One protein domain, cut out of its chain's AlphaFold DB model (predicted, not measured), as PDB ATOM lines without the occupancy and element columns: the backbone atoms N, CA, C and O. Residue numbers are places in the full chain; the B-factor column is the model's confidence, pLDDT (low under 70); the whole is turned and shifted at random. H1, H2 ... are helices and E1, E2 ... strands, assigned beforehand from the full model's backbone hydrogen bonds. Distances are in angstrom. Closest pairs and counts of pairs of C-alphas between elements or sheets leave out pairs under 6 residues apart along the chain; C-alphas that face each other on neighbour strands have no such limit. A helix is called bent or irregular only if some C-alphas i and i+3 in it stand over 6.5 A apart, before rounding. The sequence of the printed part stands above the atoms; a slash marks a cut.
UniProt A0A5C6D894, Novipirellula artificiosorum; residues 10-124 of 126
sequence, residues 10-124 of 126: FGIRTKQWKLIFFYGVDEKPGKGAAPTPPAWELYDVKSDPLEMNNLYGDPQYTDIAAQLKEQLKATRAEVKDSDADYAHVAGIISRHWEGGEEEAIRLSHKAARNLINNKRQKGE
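AT A GLANCE: This is residues 10 to 124 of the 126 residues of a protein of Novipirellula artificiosorum (UniProt A0A5C6D894). A small antiparallel sheet of three strands, E1, E2 and E3, has the long helix H1 across one face, and near the end of the sheet where E2 ends and E3 begins sit the shorter helix H2 and the first part of the straight helix H3. H3 runs away from this body, and its residues 112 to 123, with Glu 124 after them, stick out as an arm that makes much of the length. The printed part has 115 residues, with three named strands and then three named helices, in the order E1 E2 E3 H1 H2 H3; the sheet's order is E1 - E2 - E3, all antiparallel, and the class is mixed, helices and strands. The whole is only just loose, close to compact, with a radius of gyration of the C-alphas of 16.5 A, and only just elongated, spanning 53 by 35 by 23 A.

HOW THE PARTS SIT: E1, residues 10 to 13, and E2, residues 17 to 22, form a hairpin with 178 degrees between their directions; N 12 and O 19 are 2.9 A apart and N 21 and O 10 are 2.8 A apart, both within hydrogen-bond range. E2 and E3, residues 39 to 44, form a second hairpin, at 167 degrees, with N 22 and O 39 at 2.8 A and N 41 and O 20 at 2.9 A, within hydrogen-bond range. The three strands are a meander, each strand the antiparallel neighbour of the one before; E1 and E3 are the edge strands. H1, residues 59 to 78, is on the sheet at a height over the sheet of 8.8 A, in an arrangement of two layers, a helix on one face of a sheet. It lies over E1, E2 and E3 and runs across the strands, at 71 degrees to E1 on the local plane. Its closest C-alphas to E1 are those of Leu 72 and Ile 12, 5.7 A apart, and to E2 those of Leu 68 and Leu 19, 6.7 A apart. H2, residues 87 to 96, only grazes the sheet with its residues 92 to 96; the closest C-alphas of H2 and E3 are those of His 96 and Ala 39, 7.7 A apart. H1 and H2 are apart. H3, residues 101 to 123, meets H2 only through their link. H3 is not on the sheet, but only just, with 4 pairs of C-alphas within 10 A; its closest C-alphas to E3 are those of Ala 104 and Ala 39, 7.0 A apart. H1 and H3 are apart. In H2 and H3 every O i to N i+4 pair is within hydrogen-bond range, and in H1 14 of 16 are.

IN THESE COORDINATES: E1 begins at C-alpha 10, (-52.129, -0.239, 20.328), and measures 10.3 A from first to last C-alpha. E2 measures 16.5 A and E3 17.2 A. H1 measures 29.6 A, from C-alpha 59 at (-59.585, 1.138, -1.243); it is irregular, with C-alphas 60 and 63 7.7 A apart. H2 measures 14.2 A. H3, the longest helix with 23 residues, measures 33.1 A and ends at C-alpha 123, (-31.350, -30.751, 10.244).

THE WHOLE: The C-alphas farthest apart are those of Glu 78 and Glu 124, at 55.2 A. Without residues 112 to 124, which stand free, the body spans 39 by 35 by 23 A. The printed part has no cut. The links E2 to E3, residues 23 to 38, and E3 to H1, residues 45 to 58, are long; E1 to E2 and H2 to H3 are tight, and H1 to H2 is short. The mean pLDDT of the printed part is 90.2, and the model's confidence is low, under 70, at residues 30 to 33 and 121 to 124.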
ATOM      1  N   PHE A  10     -51.076  -1.119  19.825       95.81
ATOM      2  CA  PHE A  10     -52.129  -0.239  20.328       95.81
ATOM      3  C   PHE A  10     -53.220  -0.090  19.263       95.81
ATOM      4  O   PHE A  10     -53.050  -0.508  18.120       95.81
ATOM      5  N   GLY A  11     -54.359   0.500  19.612       97.19
ATOM      6  CA  GLY A  11     -55.452   0.670  18.662       97.19
ATOM      7  C   GLY A  11     -56.646   1.414  19.239       97.19
ATOM      8  O   GLY A  11     -56.650   1.803  20.406       97.19
ATOM      9  N   ILE A  12     -57.675   1.592  18.414       98.31
ATOM     10  CA  ILE A  12     -58.953   2.190  18.798       98.31
ATOM     11  C   ILE A  12     -60.114   1.271  18.405       98.31
ATOM     12  O   ILE A  12     -60.108   0.632  17.351       98.31
ATOM     13  N   ARG A  13     -61.139   1.216  19.260       98.00
ATOM     14  CA  ARG A  13     -62.374   0.458  19.040       98.00
ATOM     15  C   ARG A  13     -63.568   1.401  19.177       98.00
ATOM     16  O   ARG A  13     -63.816   1.931  20.253       98.00
ATOM     17  N   THR A  14     -64.321   1.588  18.096       97.75
ATOM     18  CA  THR A  14     -65.600   2.328  18.102       97.75
ATOM     19  C   THR A  14     -66.752   1.362  18.374       97.75
ATOM     20  O   THR A  14     -66.514   0.317  18.959       97.75
ATOM     21  N   LYS A  15     -68.000   1.641  17.969       97.94
ATOM     22  CA  LYS A  15     -69.089   0.640  18.004       97.94
ATOM     23  C   LYS A  15     -69.037  -0.337  16.824       97.94
ATOM     24  O   LYS A  15     -69.320  -1.514  17.028       97.94
ATOM     25  N   GLN A  16     -68.624   0.120  15.639       98.25
ATOM     26  CA  GLN A  16     -68.610  -0.679  14.403       98.25
ATOM     27  C   GLN A  16     -67.202  -1.046  13.919       98.25
ATOM     28  O   GLN A  16     -67.045  -2.016  13.198       98.25
ATOM     29  N   TRP A  17     -66.171  -0.317  14.334       98.69
ATOM     30  CA  TRP A  17     -64.837  -0.489  13.767       98.69
ATOM     31  C   TRP A  17     -63.789  -0.750  14.835       98.69
ATOM     32  O   TRP A  17     -63.871  -0.184  15.931       98.69
ATOM     33  N   LYS A  18     -62.787  -1.558  14.496       98.62
ATOM     34  CA  LYS A  18     -61.544  -1.708  15.254       98.62
ATOM     35  C   LYS A  18     -60.364  -1.424  14.329       98.62
ATOM     36  O   LYS A  18     -60.282  -2.034  13.272       98.62
ATOM     37  N   LEU A  19     -59.474  -0.521  14.734       98.62
ATOM     38  CA  LEU A  19     -58.204  -0.243  14.062       98.62
ATOM     39  C   LEU A  19     -57.062  -0.558  15.033       98.62
ATOM     40  O   LEU A  19     -57.071  -0.061  16.161       98.62
ATOM     41  N   ILE A  20     -56.093  -1.362  14.604       98.06
ATOM     42  CA  ILE A  20     -54.965  -1.820  15.422       98.06
ATOM     43  C   ILE A  20     -53.662  -1.531  14.684       98.06
ATOM     44  O   ILE A  20     -53.564  -1.785  13.487       98.06
ATOM     45  N   PHE A  21     -52.658  -1.038  15.403       97.06
ATOM     46  CA  PHE A  21     -51.284  -0.957  14.937       97.06
ATOM     47  C   PHE A  21     -50.385  -1.863  15.769       97.06
ATOM     48  O   PHE A  21     -50.188  -1.640  16.967       97.06
ATOM     49  N   PHE A  22     -49.798  -2.858  15.118       94.94
ATOM     50  CA  PHE A  22     -48.763  -3.704  15.688       94.94
ATOM     51  C   PHE A  22     -47.405  -3.090  15.370       94.94
ATOM     52  O   PHE A  22     -47.022  -3.009  14.208       94.94
ATOM     53  N   TYR A  23     -46.658  -2.679  16.394       92.88
ATOM     54  CA  TYR A  23     -45.279  -2.199  16.236       92.88
ATOM     55  C   TYR A  23     -44.244  -3.305  16.473       92.88
ATOM     56  O   TYR A  23     -43.077  -3.141  16.121       92.88
ATOM     57  N   GLY A  24     -44.668  -4.448  17.027       88.81
ATOM     58  CA  GLY A  24     -43.962  -5.724  16.893       88.81
ATOM     59  C   GLY A  24     -42.611  -5.832  17.595       88.81
ATOM     60  O   GLY A  24     -41.885  -6.793  17.352       88.81
ATOM     61  N   VAL A  25     -42.264  -4.881  18.462       87.88
ATOM     62  CA  VAL A  25     -41.021  -4.880  19.241       87.88
ATOM     63  C   VAL A  25     -41.322  -4.724  20.726       87.88
ATOM     64  O   VAL A  25     -42.298  -4.083  21.105       87.88
ATOM     65  N   ASP A  26     -40.458  -5.281  21.568       84.50
ATOM     66  CA  ASP A  26     -40.518  -5.071  23.010       84.50
ATOM     67  C   ASP A  26     -40.091  -3.642  23.401       84.50
ATOM     68  O   ASP A  26     -39.291  -2.983  22.724       84.50
ATOM     69  N   GLU A  27     -40.578  -3.180  24.556       77.25
ATOM     70  CA  GLU A  27     -40.196  -1.893  25.158       77.25
ATOM     71  C   GLU A  27     -38.687  -1.783  25.409       77.25
ATOM     72  O   GLU A  27     -38.100  -0.711  25.298       77.25
ATOM     73  N   LYS A  28     -38.032  -2.898  25.753       76.12
ATOM     74  CA  LYS A  28     -36.585  -2.949  25.975       76.12
ATOM     75  C   LYS A  28     -35.923  -3.700  24.823       76.12
ATOM     76  O   LYS A  28     -36.165  -4.901  24.682       76.12
ATOM     77  N   PRO A  29     -35.042  -3.053  24.040       71.25
ATOM     78  CA  PRO A  29     -34.307  -3.727  22.980       71.25
ATOM     79  C   PRO A  29     -33.583  -4.980  23.494       71.25
ATOM     80  O   PRO A  29     -32.936  -4.954  24.542       71.25
ATOM     81  N   GLY A  30     -33.694  -6.089  22.760       67.56
ATOM     82  CA  GLY A  30     -32.999  -7.343  23.078       67.56
ATOM     83  C   GLY A  30     -33.597  -8.163  24.230       67.56
ATOM     84  O   GLY A  30     -33.020  -9.179  24.615       67.56
ATOM     85  N   LYS A  31     -34.744  -7.759  24.785       66.00
ATOM     86  CA  LYS A  31     -35.528  -8.550  25.744       66.00
ATOM     87  C   LYS A  31     -36.796  -9.023  25.046       66.00
ATOM     88  O   LYS A  31     -37.532  -8.168  24.604       66.00
ATOM     89  N   GLY A  32     -37.066 -10.330  25.022       69.19
ATOM     90  CA  GLY A  32     -38.349 -10.871  24.559       69.19
ATOM     91  C   GLY A  32     -38.266 -11.698  23.278       69.19
ATOM     92  O   GLY A  32     -37.245 -12.335  23.003       69.19
ATOM     93  N   ALA A  33     -39.386 -11.782  22.564       69.56
ATOM     94  CA  ALA A  33     -39.503 -12.586  21.353       69.56
ATOM     95  C   ALA A  33     -38.819 -11.896  20.160       69.56
ATOM     96  O   ALA A  33     -38.472 -10.720  20.204       69.56
ATOM     97  N   ALA A  34     -38.602 -12.640  19.072       77.31
ATOM     98  CA  ALA A  34     -38.128 -12.026  17.837       77.31
ATOM     99  C   ALA A  34     -39.141 -10.965  17.367       77.31
ATOM    100  O   ALA A  34     -40.345 -11.233  17.423       77.31
ATOM    101  N   PRO A  35     -38.677  -9.797  16.890       82.75
ATOM    102  CA  PRO A  35     -39.572  -8.738  16.468       82.75
ATOM    103  C   PRO A  35     -40.410  -9.181  15.268       82.75
ATOM    104  O   PRO A  35     -39.911  -9.869  14.371       82.75
ATOM    105  N   THR A  36     -41.675  -8.773  15.242       87.62
ATOM    106  CA  THR A  36     -42.568  -9.001  14.104       87.62
ATOM    107  C   THR A  36     -42.623  -7.770  13.203       87.62
ATOM    108  O   THR A  36     -42.355  -6.658  13.660       87.62
ATOM    109  N   PRO A  37     -42.962  -7.937  11.913       91.38
ATOM    110  CA  PRO A  37     -43.172  -6.803  11.022       91.38
ATOM    111  C   PRO A  37     -44.238  -5.844  11.576       91.38
ATOM    112  O   PRO A  37     -45.264  -6.329  12.063       91.38
ATOM    113  N   PRO A  38     -44.028  -4.519  11.489       93.94
ATOM    114  CA  PRO A  38     -45.068  -3.555  11.813       93.94
ATOM    115  C   PRO A  38     -46.239  -3.667  10.837       93.94
ATOM    116  O   PRO A  38     -46.015  -3.848   9.640       93.94
ATOM    117  N   ALA A  39     -47.473  -3.561  11.324       94.69
ATOM    118  CA  ALA A  39     -48.656  -3.682  10.477       94.69
ATOM    119  C   ALA A  39     -49.872  -2.970  11.072       94.69
ATOM    120  O   ALA A  39     -50.050  -2.926  12.291       94.69
ATOM    121  N   TRP A  40     -50.727  -2.466  10.186       97.12
ATOM    122  CA  TRP A  40     -52.071  -2.018  10.523       97.12
ATOM    123  C   TRP A  40     -53.102  -3.101  10.201       97.12
ATOM    124  O   TRP A  40     -53.002  -3.790   9.184       97.12
ATOM    125  N   GLU A  41     -54.126  -3.193  11.041       97.38
ATOM    126  CA  GLU A  41     -55.305  -4.024  10.812       97.38
ATOM    127  C   GLU A  41     -56.584  -3.217  11.057       97.38
ATOM    128  O   GLU A  41     -56.657  -2.425  11.999       97.38
ATOM    129  N   LEU A  42     -57.593  -3.421  10.209       98.50
ATOM    130  CA  LEU A  42     -58.903  -2.775  10.288       98.50
ATOM    131  C   LEU A  42     -60.002  -3.831  10.186       98.50
ATOM    132  O   LEU A  42     -60.000  -4.632   9.259       98.50
ATOM    133  N   TYR A  43     -60.978  -3.774  11.088       98.69
ATOM    134  CA  TYR A  43     -62.100  -4.711  11.129       98.69
ATOM    135  C   TYR A  43     -63.435  -3.981  11.273       98.69
ATOM    136  O   TYR A  43     -63.577  -3.111  12.141       98.69
ATOM    137  N   ASP A  44     -64.431  -4.378  10.473       98.38
ATOM    138  CA  ASP A  44     -65.845  -4.103  10.751       98.38
ATOM    139  C   ASP A  44     -66.365  -5.165  11.718       98.38
ATOM    140  O   ASP A  44     -66.891  -6.197  11.327       98.38
ATOM    141  N   VAL A  45     -66.252  -4.912  13.008       98.00
ATOM    142  CA  VAL A  45     -66.679  -5.850  14.060       98.00
ATOM    143  C   VAL A  45     -68.193  -6.101  14.106       98.00
ATOM    144  O   VAL A  45     -68.657  -6.948  14.869       98.00
ATOM    145  N   LYS A  46     -68.993  -5.301  13.387       97.69
ATOM    146  CA  LYS A  46     -70.444  -5.474  13.335       97.69
ATOM    147  C   LYS A  46     -70.799  -6.523  12.288       97.69
ATOM    148  O   LYS A  46     -71.689  -7.330  12.545       97.69
ATOM    149  N   SER A  47     -70.139  -6.491  11.132       97.25
ATOM    150  CA  SER A  47     -70.324  -7.484  10.068       97.25
ATOM    151  C   SER A  47     -69.398  -8.697  10.210       97.25
ATOM    152  O   SER A  47     -69.788  -9.796   9.824       97.25
ATOM    153  N   ASP A  48     -68.244  -8.531  10.854       97.88
ATOM    154  CA  ASP A  48     -67.262  -9.568  11.172       97.88
ATOM    155  C   ASP A  48     -66.926  -9.592  12.681       97.88
ATOM    156  O   ASP A  48     -65.861  -9.134  13.108       97.88
ATOM    157  N   PRO A  49     -67.820 -10.135  13.532       97.06
ATOM    158  CA  PRO A  49     -67.619 -10.168  14.983       97.06
ATOM    159  C   PRO A  49     -66.429 -11.015  15.444       97.06
ATOM    160  O   PRO A  49     -66.031 -10.915  16.604       97.06
ATOM    161  N   LEU A  50     -65.914 -11.884  14.569       97.56
ATOM    162  CA  LEU A  50     -64.774 -12.756  14.845       97.56
ATOM    163  C   LEU A  50     -63.455 -12.185  14.315       97.56
ATOM    164  O   LEU A  50     -62.416 -12.788  14.564       97.56
ATOM    165  N   GLU A  51     -63.491 -11.029  13.644       97.06
ATOM    166  CA  GLU A  51     -62.305 -10.281  13.209       97.06
ATOM    167  C   GLU A  51     -61.399 -11.118  12.294       97.06
ATOM    168  O   GLU A  51     -60.176 -11.138  12.411       97.06
ATOM    169  N   MET A  52     -62.027 -11.852  11.378       97.81
ATOM    170  CA  MET A  52     -61.355 -12.801  10.494       97.81
ATOM    171  C   MET A  52     -60.855 -12.153   9.199       97.81
ATOM    172  O   MET A  52     -59.978 -12.710   8.538       97.81
ATOM    173  N   ASN A  53     -61.395 -10.990   8.827       97.75
ATOM    174  CA  ASN A  53     -61.107 -10.308   7.571       97.75
ATOM    175  C   ASN A  53     -60.500  -8.932   7.842       97.75
ATOM    176  O   ASN A  53     -61.209  -7.979   8.164       97.75
ATOM    177  N   ASN A  54     -59.179  -8.824   7.685       97.56
ATOM    178  CA  ASN A  54     -58.503  -7.533   7.738       97.56
ATOM    179  C   ASN A  54     -58.849  -6.714   6.480       97.56
ATOM    180  O   ASN A  54     -58.533  -7.121   5.364       97.56
ATOM    181  N   LEU A  55     -59.479  -5.559   6.683       97.94
ATOM    182  CA  LEU A  55     -59.913  -4.614   5.651       97.94
ATOM    183  C   LEU A  55     -58.884  -3.501   5.390       97.94
ATOM    184  O   LEU A  55     -59.099  -2.646   4.531       97.94
ATOM    185  N   TYR A  56     -57.783  -3.456   6.143       96.31
ATOM    186  CA  TYR A  56     -56.777  -2.411   5.977       96.31
ATOM    187  C   TYR A  56     -56.069  -2.565   4.623       96.31
ATOM    188  O   TYR A  56     -55.561  -3.635   4.294       96.31
ATOM    189  N   GLY A  57     -56.026  -1.484   3.842       93.56
ATOM    190  CA  GLY A  57     -55.474  -1.470   2.482       93.56
ATOM    191  C   GLY A  57     -56.493  -1.736   1.370       93.56
ATOM    192  O   GLY A  57     -56.160  -1.548   0.202       93.56
ATOM    193  N   ASP A  58     -57.734  -2.112   1.698       96.25
ATOM    194  CA  ASP A  58     -58.820  -2.122   0.714       96.25
ATOM    195  C   ASP A  58     -59.252  -0.667   0.422       96.25
ATOM    196  O   ASP A  58     -59.629   0.057   1.355       96.25
ATOM    197  N   PRO A  59     -59.227  -0.224  -0.855       96.88
ATOM    198  CA  PRO A  59     -59.585   1.138  -1.243       96.88
ATOM    199  C   PRO A  59     -60.941   1.610  -0.711       96.88
ATOM    200  O   PRO A  59     -61.093   2.797  -0.417       96.88
ATOM    201  N   GLN A  60     -61.905   0.698  -0.540       97.75
ATOM    202  CA  GLN A  60     -63.252   1.001  -0.047       97.75
ATOM    203  C   GLN A  60     -63.272   1.493   1.405       97.75
ATOM    204  O   GLN A  60     -64.206   2.190   1.797       97.75
ATOM    205  N   TYR A  61     -62.256   1.152   2.202       97.56
ATOM    206  CA  TYR A  61     -62.195   1.471   3.631       97.56
ATOM    207  C   TYR A  61     -61.098   2.488   3.974       97.56
ATOM    208  O   TYR A  61     -60.845   2.744   5.153       97.56
ATOM    209  N   THR A  62     -60.473   3.109   2.967       96.44
ATOM    210  CA  THR A  62     -59.394   4.099   3.148       96.44
ATOM    211  C   THR A  62     -59.826   5.264   4.039       96.44
ATOM    212  O   THR A  62     -59.131   5.603   4.998       96.44
ATOM    213  N   ASP A  63     -61.007   5.829   3.782       97.94
ATOM    214  CA  ASP A  63     -61.525   6.968   4.550       97.94
ATOM    215  C   ASP A  63     -61.826   6.585   6.004       97.94
ATOM    216  O   ASP A  63     -61.565   7.357   6.928       97.94
ATOM    217  N   ILE A  64     -62.318   5.360   6.225       98.25
ATOM    218  CA  ILE A  64     -62.572   4.825   7.567       98.25
ATOM    219  C   ILE A  64     -61.255   4.654   8.327       98.25
ATOM    220  O   ILE A  64     -61.160   5.065   9.484       98.25
ATOM    221  N   ALA A  65     -60.223   4.098   7.687       97.81
ATOM    222  CA  ALA A  65     -58.902   3.960   8.289       97.81
ATOM    223  C   ALA A  65     -58.320   5.330   8.675       97.81
ATOM    224  O   ALA A  65     -57.882   5.506   9.812       97.81
ATOM    225  N   ALA A  66     -58.372   6.312   7.770       97.94
ATOM    226  CA  ALA A  66     -57.886   7.669   8.021       97.94
ATOM    227  C   ALA A  66     -58.634   8.341   9.185       97.94
ATOM    228  O   ALA A  66     -58.015   8.878  10.106       97.94
ATOM    229  N   GLN A  67     -59.967   8.241   9.203       98.31
ATOM    230  CA  GLN A  67     -60.786   8.773  10.290       98.31
ATOM    231  C   GLN A  67     -60.414   8.151  11.644       98.31
ATOM    232  O   GLN A  67     -60.304   8.858  12.649       98.31
ATOM    233  N   LEU A  68     -60.232   6.830  11.689       98.50
ATOM    234  CA  LEU A  68     -59.879   6.121  12.918       98.50
ATOM    235  C   LEU A  68     -58.450   6.428  13.374       98.50
ATOM    236  O   LEU A  68     -58.229   6.517  14.579       98.50
ATOM    237  N   LYS A  69     -57.497   6.649  12.459       98.25
ATOM    238  CA  LYS A  69     -56.142   7.111  12.806       98.25
ATOM    239  C   LYS A  69     -56.164   8.484  13.468       98.25
ATOM    240  O   LYS A  69     -55.502   8.667  14.487       98.25
ATOM    241  N   GLU A  70     -56.948   9.427  12.948       98.25
ATOM    242  CA  GLU A  70     -57.085  10.752  13.567       98.25
ATOM    243  C   GLU A  70     -57.745  10.670  14.948       98.25
ATOM    244  O   GLU A  70     -57.248  11.259  15.912       98.25
ATOM    245  N   GLN A  71     -58.804   9.865  15.097       98.19
ATOM    246  CA  GLN A  71     -59.410   9.617  16.411       98.19
ATOM    247  C   GLN A  71     -58.424   8.964  17.385       98.19
ATOM    248  O   GLN A  71     -58.354   9.360  18.547       98.19
ATOM    249  N   LEU A  72     -57.644   7.984  16.923       98.00
ATOM    250  CA  LEU A  72     -56.621   7.323  17.725       98.00
ATOM    251  C   LEU A  72     -55.549   8.320  18.168       98.00
ATOM    252  O   LEU A  72     -55.243   8.387  19.352       98.00
ATOM    253  N   LYS A  73     -55.027   9.141  17.257       96.94
ATOM    254  CA  LYS A  73     -54.048  10.188  17.570       96.94
ATOM    255  C   LYS A  73     -54.574  11.166  18.623       96.94
ATOM    256  O   LYS A  73     -53.860  11.465  19.579       96.94
ATOM    257  N   ALA A  74     -55.821  11.617  18.483       97.75
ATOM    258  CA  ALA A  74     -56.471  12.480  19.466       97.75
ATOM    259  C   ALA A  74     -56.633  11.779  20.827       97.75
ATOM    260  O   ALA A  74     -56.272  12.350  21.853       97.75
ATOM    261  N   THR A  75     -57.086  10.523  20.828       97.56
ATOM    262  CA  THR A  75     -57.271   9.716  22.046       97.56
ATOM    263  C   THR A  75     -55.949   9.519  22.784       97.56
ATOM    264  O   THR A  75     -55.888   9.707  23.995       97.56
ATOM    265  N   ARG A  76     -54.864   9.195  22.067       96.00
ATOM    266  CA  ARG A  76     -53.526   9.031  22.657       96.00
ATOM    267  C   ARG A  76     -53.043  10.319  23.321       96.00
ATOM    268  O   ARG A  76     -52.557  10.282  24.448       96.00
ATOM    269  N   ALA A  77     -53.249  11.463  22.666       96.19
ATOM    270  CA  ALA A  77     -52.931  12.765  23.245       96.19
ATOM    271  C   ALA A  77     -53.769  13.068  24.501       96.19
ATOM    272  O   ALA A  77     -53.222  13.544  25.495       96.19
ATOM    273  N   GLU A  78     -55.070  12.758  24.482       97.50
ATOM    274  CA  GLU A  78     -55.984  12.960  25.613       97.50
ATOM    275  C   GLU A  78     -55.558  12.161  26.851       97.50
ATOM    276  O   GLU A  78     -55.466  12.712  27.951       97.50
ATOM    277  N   VAL A  79     -55.237  10.876  26.673       96.31
ATOM    278  CA  VAL A  79     -54.841   9.987  27.778       96.31
ATOM    279  C   VAL A  79     -53.354  10.077  28.127       96.31
ATOM    280  O   VAL A  79     -52.896   9.376  29.028       96.31
ATOM    281  N   LYS A  80     -52.605  10.960  27.450       95.31
ATOM    282  CA  LYS A  80     -51.151  11.136  27.599       95.31
ATOM    283  C   LYS A  80     -50.360   9.849  27.328       95.31
ATOM    284  O   LYS A  80     -49.306   9.637  27.923       95.31
ATOM    285  N   ASP A  81     -50.864   9.015  26.423       91.50
ATOM    286  CA  ASP A  81     -50.144   7.859  25.895       91.50
ATOM    287  C   ASP A  81     -49.075   8.351  24.909       91.50
ATOM    288  O   ASP A  81     -49.380   8.816  23.807       91.50
ATOM    289  N   SER A  82     -47.818   8.316  25.350       88.31
ATOM    290  CA  SER A  82     -46.667   8.853  24.631       88.31
ATOM    291  C   SER A  82     -45.536   7.834  24.581       88.31
ATOM    292  O   SER A  82     -45.170   7.248  25.595       88.31
ATOM    293  N   ASP A  83     -44.914   7.701  23.410       86.81
ATOM    294  CA  ASP A  83     -43.763   6.817  23.192       86.81
ATOM    295  C   ASP A  83     -42.414   7.514  23.454       86.81
ATOM    296  O   ASP A  83     -41.370   7.024  23.023       86.81
ATOM    297  N   ALA A  84     -42.412   8.689  24.101       84.44
ATOM    298  CA  ALA A  84     -41.224   9.539  24.231       84.44
ATOM    299  C   ALA A  84     -40.046   8.839  24.932       84.44
ATOM    300  O   ALA A  84     -38.890   9.063  24.568       84.44
ATOM    301  N   ASP A  85     -40.343   7.949  25.880       87.56
ATOM    302  CA  ASP A  85     -39.341   7.180  26.626       87.56
ATOM    303  C   ASP A  85     -38.750   6.012  25.809       87.56
ATOM    304  O   ASP A  85     -37.725   5.434  26.178       87.56
ATOM    305  N   TYR A  86     -39.355   5.685  24.660       90.19
ATOM    306  CA  TYR A  86     -39.018   4.535  23.825       90.19
ATOM    307  C   TYR A  86     -38.719   4.969  22.385       90.19
ATOM    308  O   TYR A  86     -39.479   4.707  21.451       90.19
ATOM    309  N   ALA A  87     -37.561   5.608  22.179       90.81
ATOM    310  CA  ALA A  87     -37.170   6.183  20.887       90.81
ATOM    311  C   ALA A  87     -37.238   5.196  19.699       90.81
ATOM    312  O   ALA A  87     -37.573   5.592  18.581       90.81
ATOM    313  N   HIS A  88     -36.952   3.905  19.911       89.62
ATOM    314  CA  HIS A  88     -37.068   2.891  18.854       89.62
ATOM    315  C   HIS A  88     -38.526   2.590  18.486       89.62
ATOM    316  O   HIS A  88     -38.810   2.421  17.300       89.62
ATOM    317  N   VAL A  89     -39.439   2.576  19.464       91.44
ATOM    318  CA  VAL A  89     -40.887   2.413  19.247       91.44
ATOM    319  C   VAL A  89     -41.445   3.643  18.538       91.44
ATOM    320  O   VAL A  89     -42.055   3.505  17.478       91.44
ATOM    321  N   ALA A  90     -41.138   4.846  19.035       92.56
ATOM    322  CA  ALA A  90     -41.541   6.107  18.409       92.56
ATOM    323  C   ALA A  90     -41.079   6.193  16.942       92.56
ATOM    324  O   ALA A  90     -41.835   6.600  16.059       92.56
ATOM    325  N   GLY A  91     -39.853   5.740  16.658       92.81
ATOM    326  CA  GLY A  91     -39.325   5.670  15.299       92.81
ATOM    327  C   GLY A  91     -40.086   4.695  14.395       92.81
ATOM    328  O   GLY A  91     -40.295   5.005  13.225       92.81
ATOM    329  N   ILE A  92     -40.506   3.532  14.904       93.12
ATOM    330  CA  ILE A  92     -41.341   2.582  14.145       93.12
ATOM    331  C   ILE A  92     -42.701   3.208  13.853       93.12
ATOM    332  O   ILE A  92     -43.109   3.248  12.696       93.12
ATOM    333  N   ILE A  93     -43.361   3.752  14.875       93.62
ATOM    334  CA  ILE A  93     -44.675   4.385  14.733       93.62
ATOM    335  C   ILE A  93     -44.606   5.497  13.688       93.62
ATOM    336  O   ILE A  93     -45.382   5.484  12.743       93.62
ATOM    337  N   SER A  94     -43.631   6.405  13.783       93.44
ATOM    338  CA  SER A  94     -43.496   7.509  12.831       93.44
ATOM    339  C   SER A  94     -43.249   7.046  11.393       93.44
ATOM    340  O   SER A  94     -43.773   7.671  10.474       93.44
ATOM    341  N   ARG A  95     -42.453   5.989  11.176       94.00
ATOM    342  CA  ARG A  95     -42.178   5.466   9.823       94.00
ATOM    343  C   ARG A  95     -43.373   4.741   9.214       94.00
ATOM    344  O   ARG A  95     -43.517   4.750   7.997       94.00
ATOM    345  N   HIS A  96     -44.195   4.116  10.053       94.81
ATOM    346  CA  HIS A  96     -45.279   3.236   9.623       94.81
ATOM    347  C   HIS A  96     -46.684   3.813   9.860       94.81
ATOM    348  O   HIS A  96     -47.684   3.125   9.666       94.81
ATOM    349  N   TRP A  97     -46.789   5.079  10.280       94.62
ATOM    350  CA  TRP A  97     -48.082   5.696  10.575       94.62
ATOM    351  C   TRP A  97     -48.951   5.833   9.320       94.62
ATOM    352  O   TRP A  97     -50.096   5.398   9.333       94.62
ATOM    353  N   GLU A  98     -48.400   6.367   8.225       90.81
ATOM    354  CA  GLU A  98     -49.101   6.537   6.936       90.81
ATOM    355  C   GLU A  98     -48.605   5.605   5.824       90.81
ATOM    356  O   GLU A  98     -48.979   5.776   4.667       90.81
ATOM    357  N   GLY A  99     -47.761   4.624   6.147       85.44
ATOM    358  CA  GLY A  99     -47.271   3.682   5.147       85.44
ATOM    359  C   GLY A  99     -46.214   2.718   5.674       85.44
ATOM    360  O   GLY A  99     -46.305   2.196   6.785       85.44
ATOM    361  N   GLY A 100     -45.170   2.492   4.876       84.69
ATOM    362  CA  GLY A 100     -44.057   1.610   5.239       84.69
ATOM    363  C   GLY A 100     -44.366   0.120   5.063       84.69
ATOM    364  O   GLY A 100     -43.617  -0.726   5.556       84.69
ATOM    365  N   GLU A 101     -45.431  -0.221   4.337       84.19
ATOM    366  CA  GLU A 101     -45.826  -1.597   4.032       84.19
ATOM    367  C   GLU A 101     -44.717  -2.337   3.276       84.19
ATOM    368  O   GLU A 101     -44.438  -3.495   3.575       84.19
ATOM    369  N   GLU A 102     -44.009  -1.676   2.357       87.31
ATOM    370  CA  GLU A 102     -42.880  -2.282   1.636       87.31
ATOM    371  C   GLU A 102     -41.751  -2.718   2.581       87.31
ATOM    372  O   GLU A 102     -41.153  -3.787   2.419       87.31
ATOM    373  N   GLU A 103     -41.461  -1.902   3.597       87.25
ATOM    374  CA  GLU A 103     -40.496  -2.251   4.634       87.25
ATOM    375  C   GLU A 103     -41.010  -3.412   5.489       87.25
ATOM    376  O   GLU A 103     -40.262  -4.368   5.713       87.25
ATOM    377  N   ALA A 104     -42.278  -3.386   5.902       86.69
ATOM    378  CA  ALA A 104     -42.889  -4.475   6.657       86.69
ATOM    379  C   ALA A 104     -42.866  -5.805   5.877       86.69
ATOM    380  O   ALA A 104     -42.445  -6.837   6.408       86.69
ATOM    381  N   ILE A 105     -43.208  -5.782   4.586       86.69
ATOM    382  CA  ILE A 105     -43.150  -6.940   3.681       86.69
ATOM    383  C   ILE A 105     -41.710  -7.451   3.565       86.69
ATOM    384  O   ILE A 105     -41.455  -8.654   3.683       86.69
ATOM    385  N   ARG A 106     -40.732  -6.554   3.390       88.94
ATOM    386  CA  ARG A 106     -39.309  -6.920   3.342       88.94
ATOM    387  C   ARG A 106     -38.856  -7.593   4.638       88.94
ATOM    388  O   ARG A 106     -38.142  -8.600   4.582       88.94
ATOM    389  N   LEU A 107     -39.255  -7.058   5.792       86.38
ATOM    390  CA  LEU A 107     -38.960  -7.631   7.108       86.38
ATOM    391  C   LEU A 107     -39.599  -9.017   7.264       86.38
ATOM    392  O   LEU A 107     -38.914  -9.946   7.696       86.38
ATOM    393  N   SER A 108     -40.848  -9.182   6.822       85.81
ATOM    394  CA  SER A 108     -41.557 -10.466   6.805       85.81
ATOM    395  C   SER A 108     -40.808 -11.518   5.978       85.81
ATOM    396  O   SER A 108     -40.451 -12.586   6.482       85.81
ATOM    397  N   HIS A 109     -40.438 -11.188   4.734       87.44
ATOM    398  CA  HIS A 109     -39.662 -12.084   3.874       87.44
ATOM    399  C   HIS A 109     -38.297 -12.446   4.471       87.44
ATOM    400  O   HIS A 109     -37.848 -13.590   4.361       87.44
ATOM    401  N   LYS A 110     -37.616 -11.488   5.110       86.38
ATOM    402  CA  LYS A 110     -36.338 -11.738   5.790       86.38
ATOM    403  C   LYS A 110     -36.517 -12.700   6.970       86.38
ATOM    404  O   LYS A 110     -35.735 -13.641   7.098       86.38
ATOM    405  N   ALA A 111     -37.547 -12.504   7.792       82.50
ATOM    406  CA  ALA A 111     -37.854 -13.378   8.920       82.50
ATOM    407  C   ALA A 111     -38.159 -14.814   8.460       82.50
ATOM    408  O   ALA A 111     -37.565 -15.764   8.975       82.50
ATOM    409  N   ALA A 112     -38.992 -14.973   7.426       84.62
ATOM    410  CA  ALA A 112     -39.307 -16.273   6.837       84.62
ATOM    411  C   ALA A 112     -38.051 -16.997   6.315       84.62
ATOM    412  O   ALA A 112     -37.844 -18.175   6.610       84.62
ATOM    413  N   ARG A 113     -37.162 -16.286   5.603       86.19
ATOM    414  CA  ARG A 113     -35.886 -16.848   5.121       86.19
ATOM    415  C   ARG A 113     -34.984 -17.310   6.265       86.19
ATOM    416  O   ARG A 113     -34.443 -18.411   6.203       86.19
ATOM    417  N   ASN A 114     -34.854 -16.509   7.320       83.81
ATOM    418  CA  ASN A 114     -34.039 -16.864   8.484       83.81
ATOM    419  C   ASN A 114     -34.565 -18.122   9.192       83.81
ATOM    420  O   ASN A 114     -33.777 -18.986   9.573       83.81
ATOM    421  N   LEU A 115     -35.888 -18.263   9.323       80.50
ATOM    422  CA  LEU A 115     -36.508 -19.462   9.896       80.50
ATOM    423  C   LEU A 115     -36.205 -20.718   9.068       80.50
ATOM    424  O   LEU A 115     -35.894 -21.762   9.641       80.50
ATOM    425  N   ILE A 116     -36.256 -20.620   7.737       81.56
ATOM    426  CA  ILE A 116     -35.921 -21.729   6.830       81.56
ATOM    427  C   ILE A 116     -34.441 -22.114   6.973       81.56
ATOM    428  O   ILE A 116     -34.129 -23.294   7.132       81.56
ATOM    429  N   ASN A 117     -33.535 -21.135   6.970       81.75
ATOM    430  CA  ASN A 117     -32.094 -21.382   7.076       81.75
ATOM    431  C   ASN A 117     -31.711 -22.008   8.426       81.75
ATOM    432  O   ASN A 117     -30.960 -22.981   8.457       81.75
ATOM    433  N   ASN A 118     -32.288 -21.521   9.527       77.94
ATOM    434  CA  ASN A 118     -32.047 -22.074  10.860       77.94
ATOM    435  C   ASN A 118     -32.560 -23.515  10.999       77.94
ATOM    436  O   ASN A 118     -31.949 -24.316  11.704       77.94
ATOM    437  N   LYS A 119     -33.672 -23.865  10.334       74.94
ATOM    438  CA  LYS A 119     -34.161 -25.251  10.284       74.94
ATOM    439  C   LYS A 119     -33.213 -26.164   9.504       74.94
ATOM    440  O   LYS A 119     -32.973 -27.274   9.956       74.94
ATOM    441  N   ARG A 120     -32.651 -25.696   8.381       74.00
ATOM    442  CA  ARG A 120     -31.673 -26.462   7.586       74.00
ATOM    443  C   ARG A 120     -30.393 -26.747   8.371       74.00
ATOM    444  O   ARG A 120     -30.002 -27.898   8.468       74.00
ATOM    445  N   GLN A 121     -29.824 -25.736   9.029       66.69
ATOM    446  CA  GLN A 121     -28.617 -25.907   9.852       66.69
ATOM    447  C   GLN A 121     -28.813 -26.870  11.034       66.69
ATOM    448  O   GLN A 121     -27.879 -27.557  11.427       66.69
ATOM    449  N   LYS A 122     -30.027 -26.943  11.598       69.44
ATOM    450  CA  LYS A 122     -30.365 -27.903  12.664       69.44
ATOM    451  C   LYS A 122     -30.701 -29.310  12.156       69.44
ATOM    452  O   LYS A 122     -30.710 -30.229  12.959       69.44
ATOM    453  N   GLY A 123     -31.012 -29.468  10.870       58.84
ATOM    454  CA  GLY A 123     -31.350 -30.751  10.244       58.84
ATOM    455  C   GLY A 123     -30.160 -31.489   9.622       58.84
ATOM    456  O   GLY A 123     -30.339 -32.593   9.133       58.84
ATOM    457  N   GLU A 124     -28.962 -30.899   9.633       53.62
ATOM    458  CA  GLU A 124     -27.712 -31.515   9.149       53.62
ATOM    459  C   GLU A 124     -26.868 -32.121  10.295       53.62
ATOM    460  O   GLU A 124     -25.672 -32.347  10.139       53.62
TER     461      GLU A 124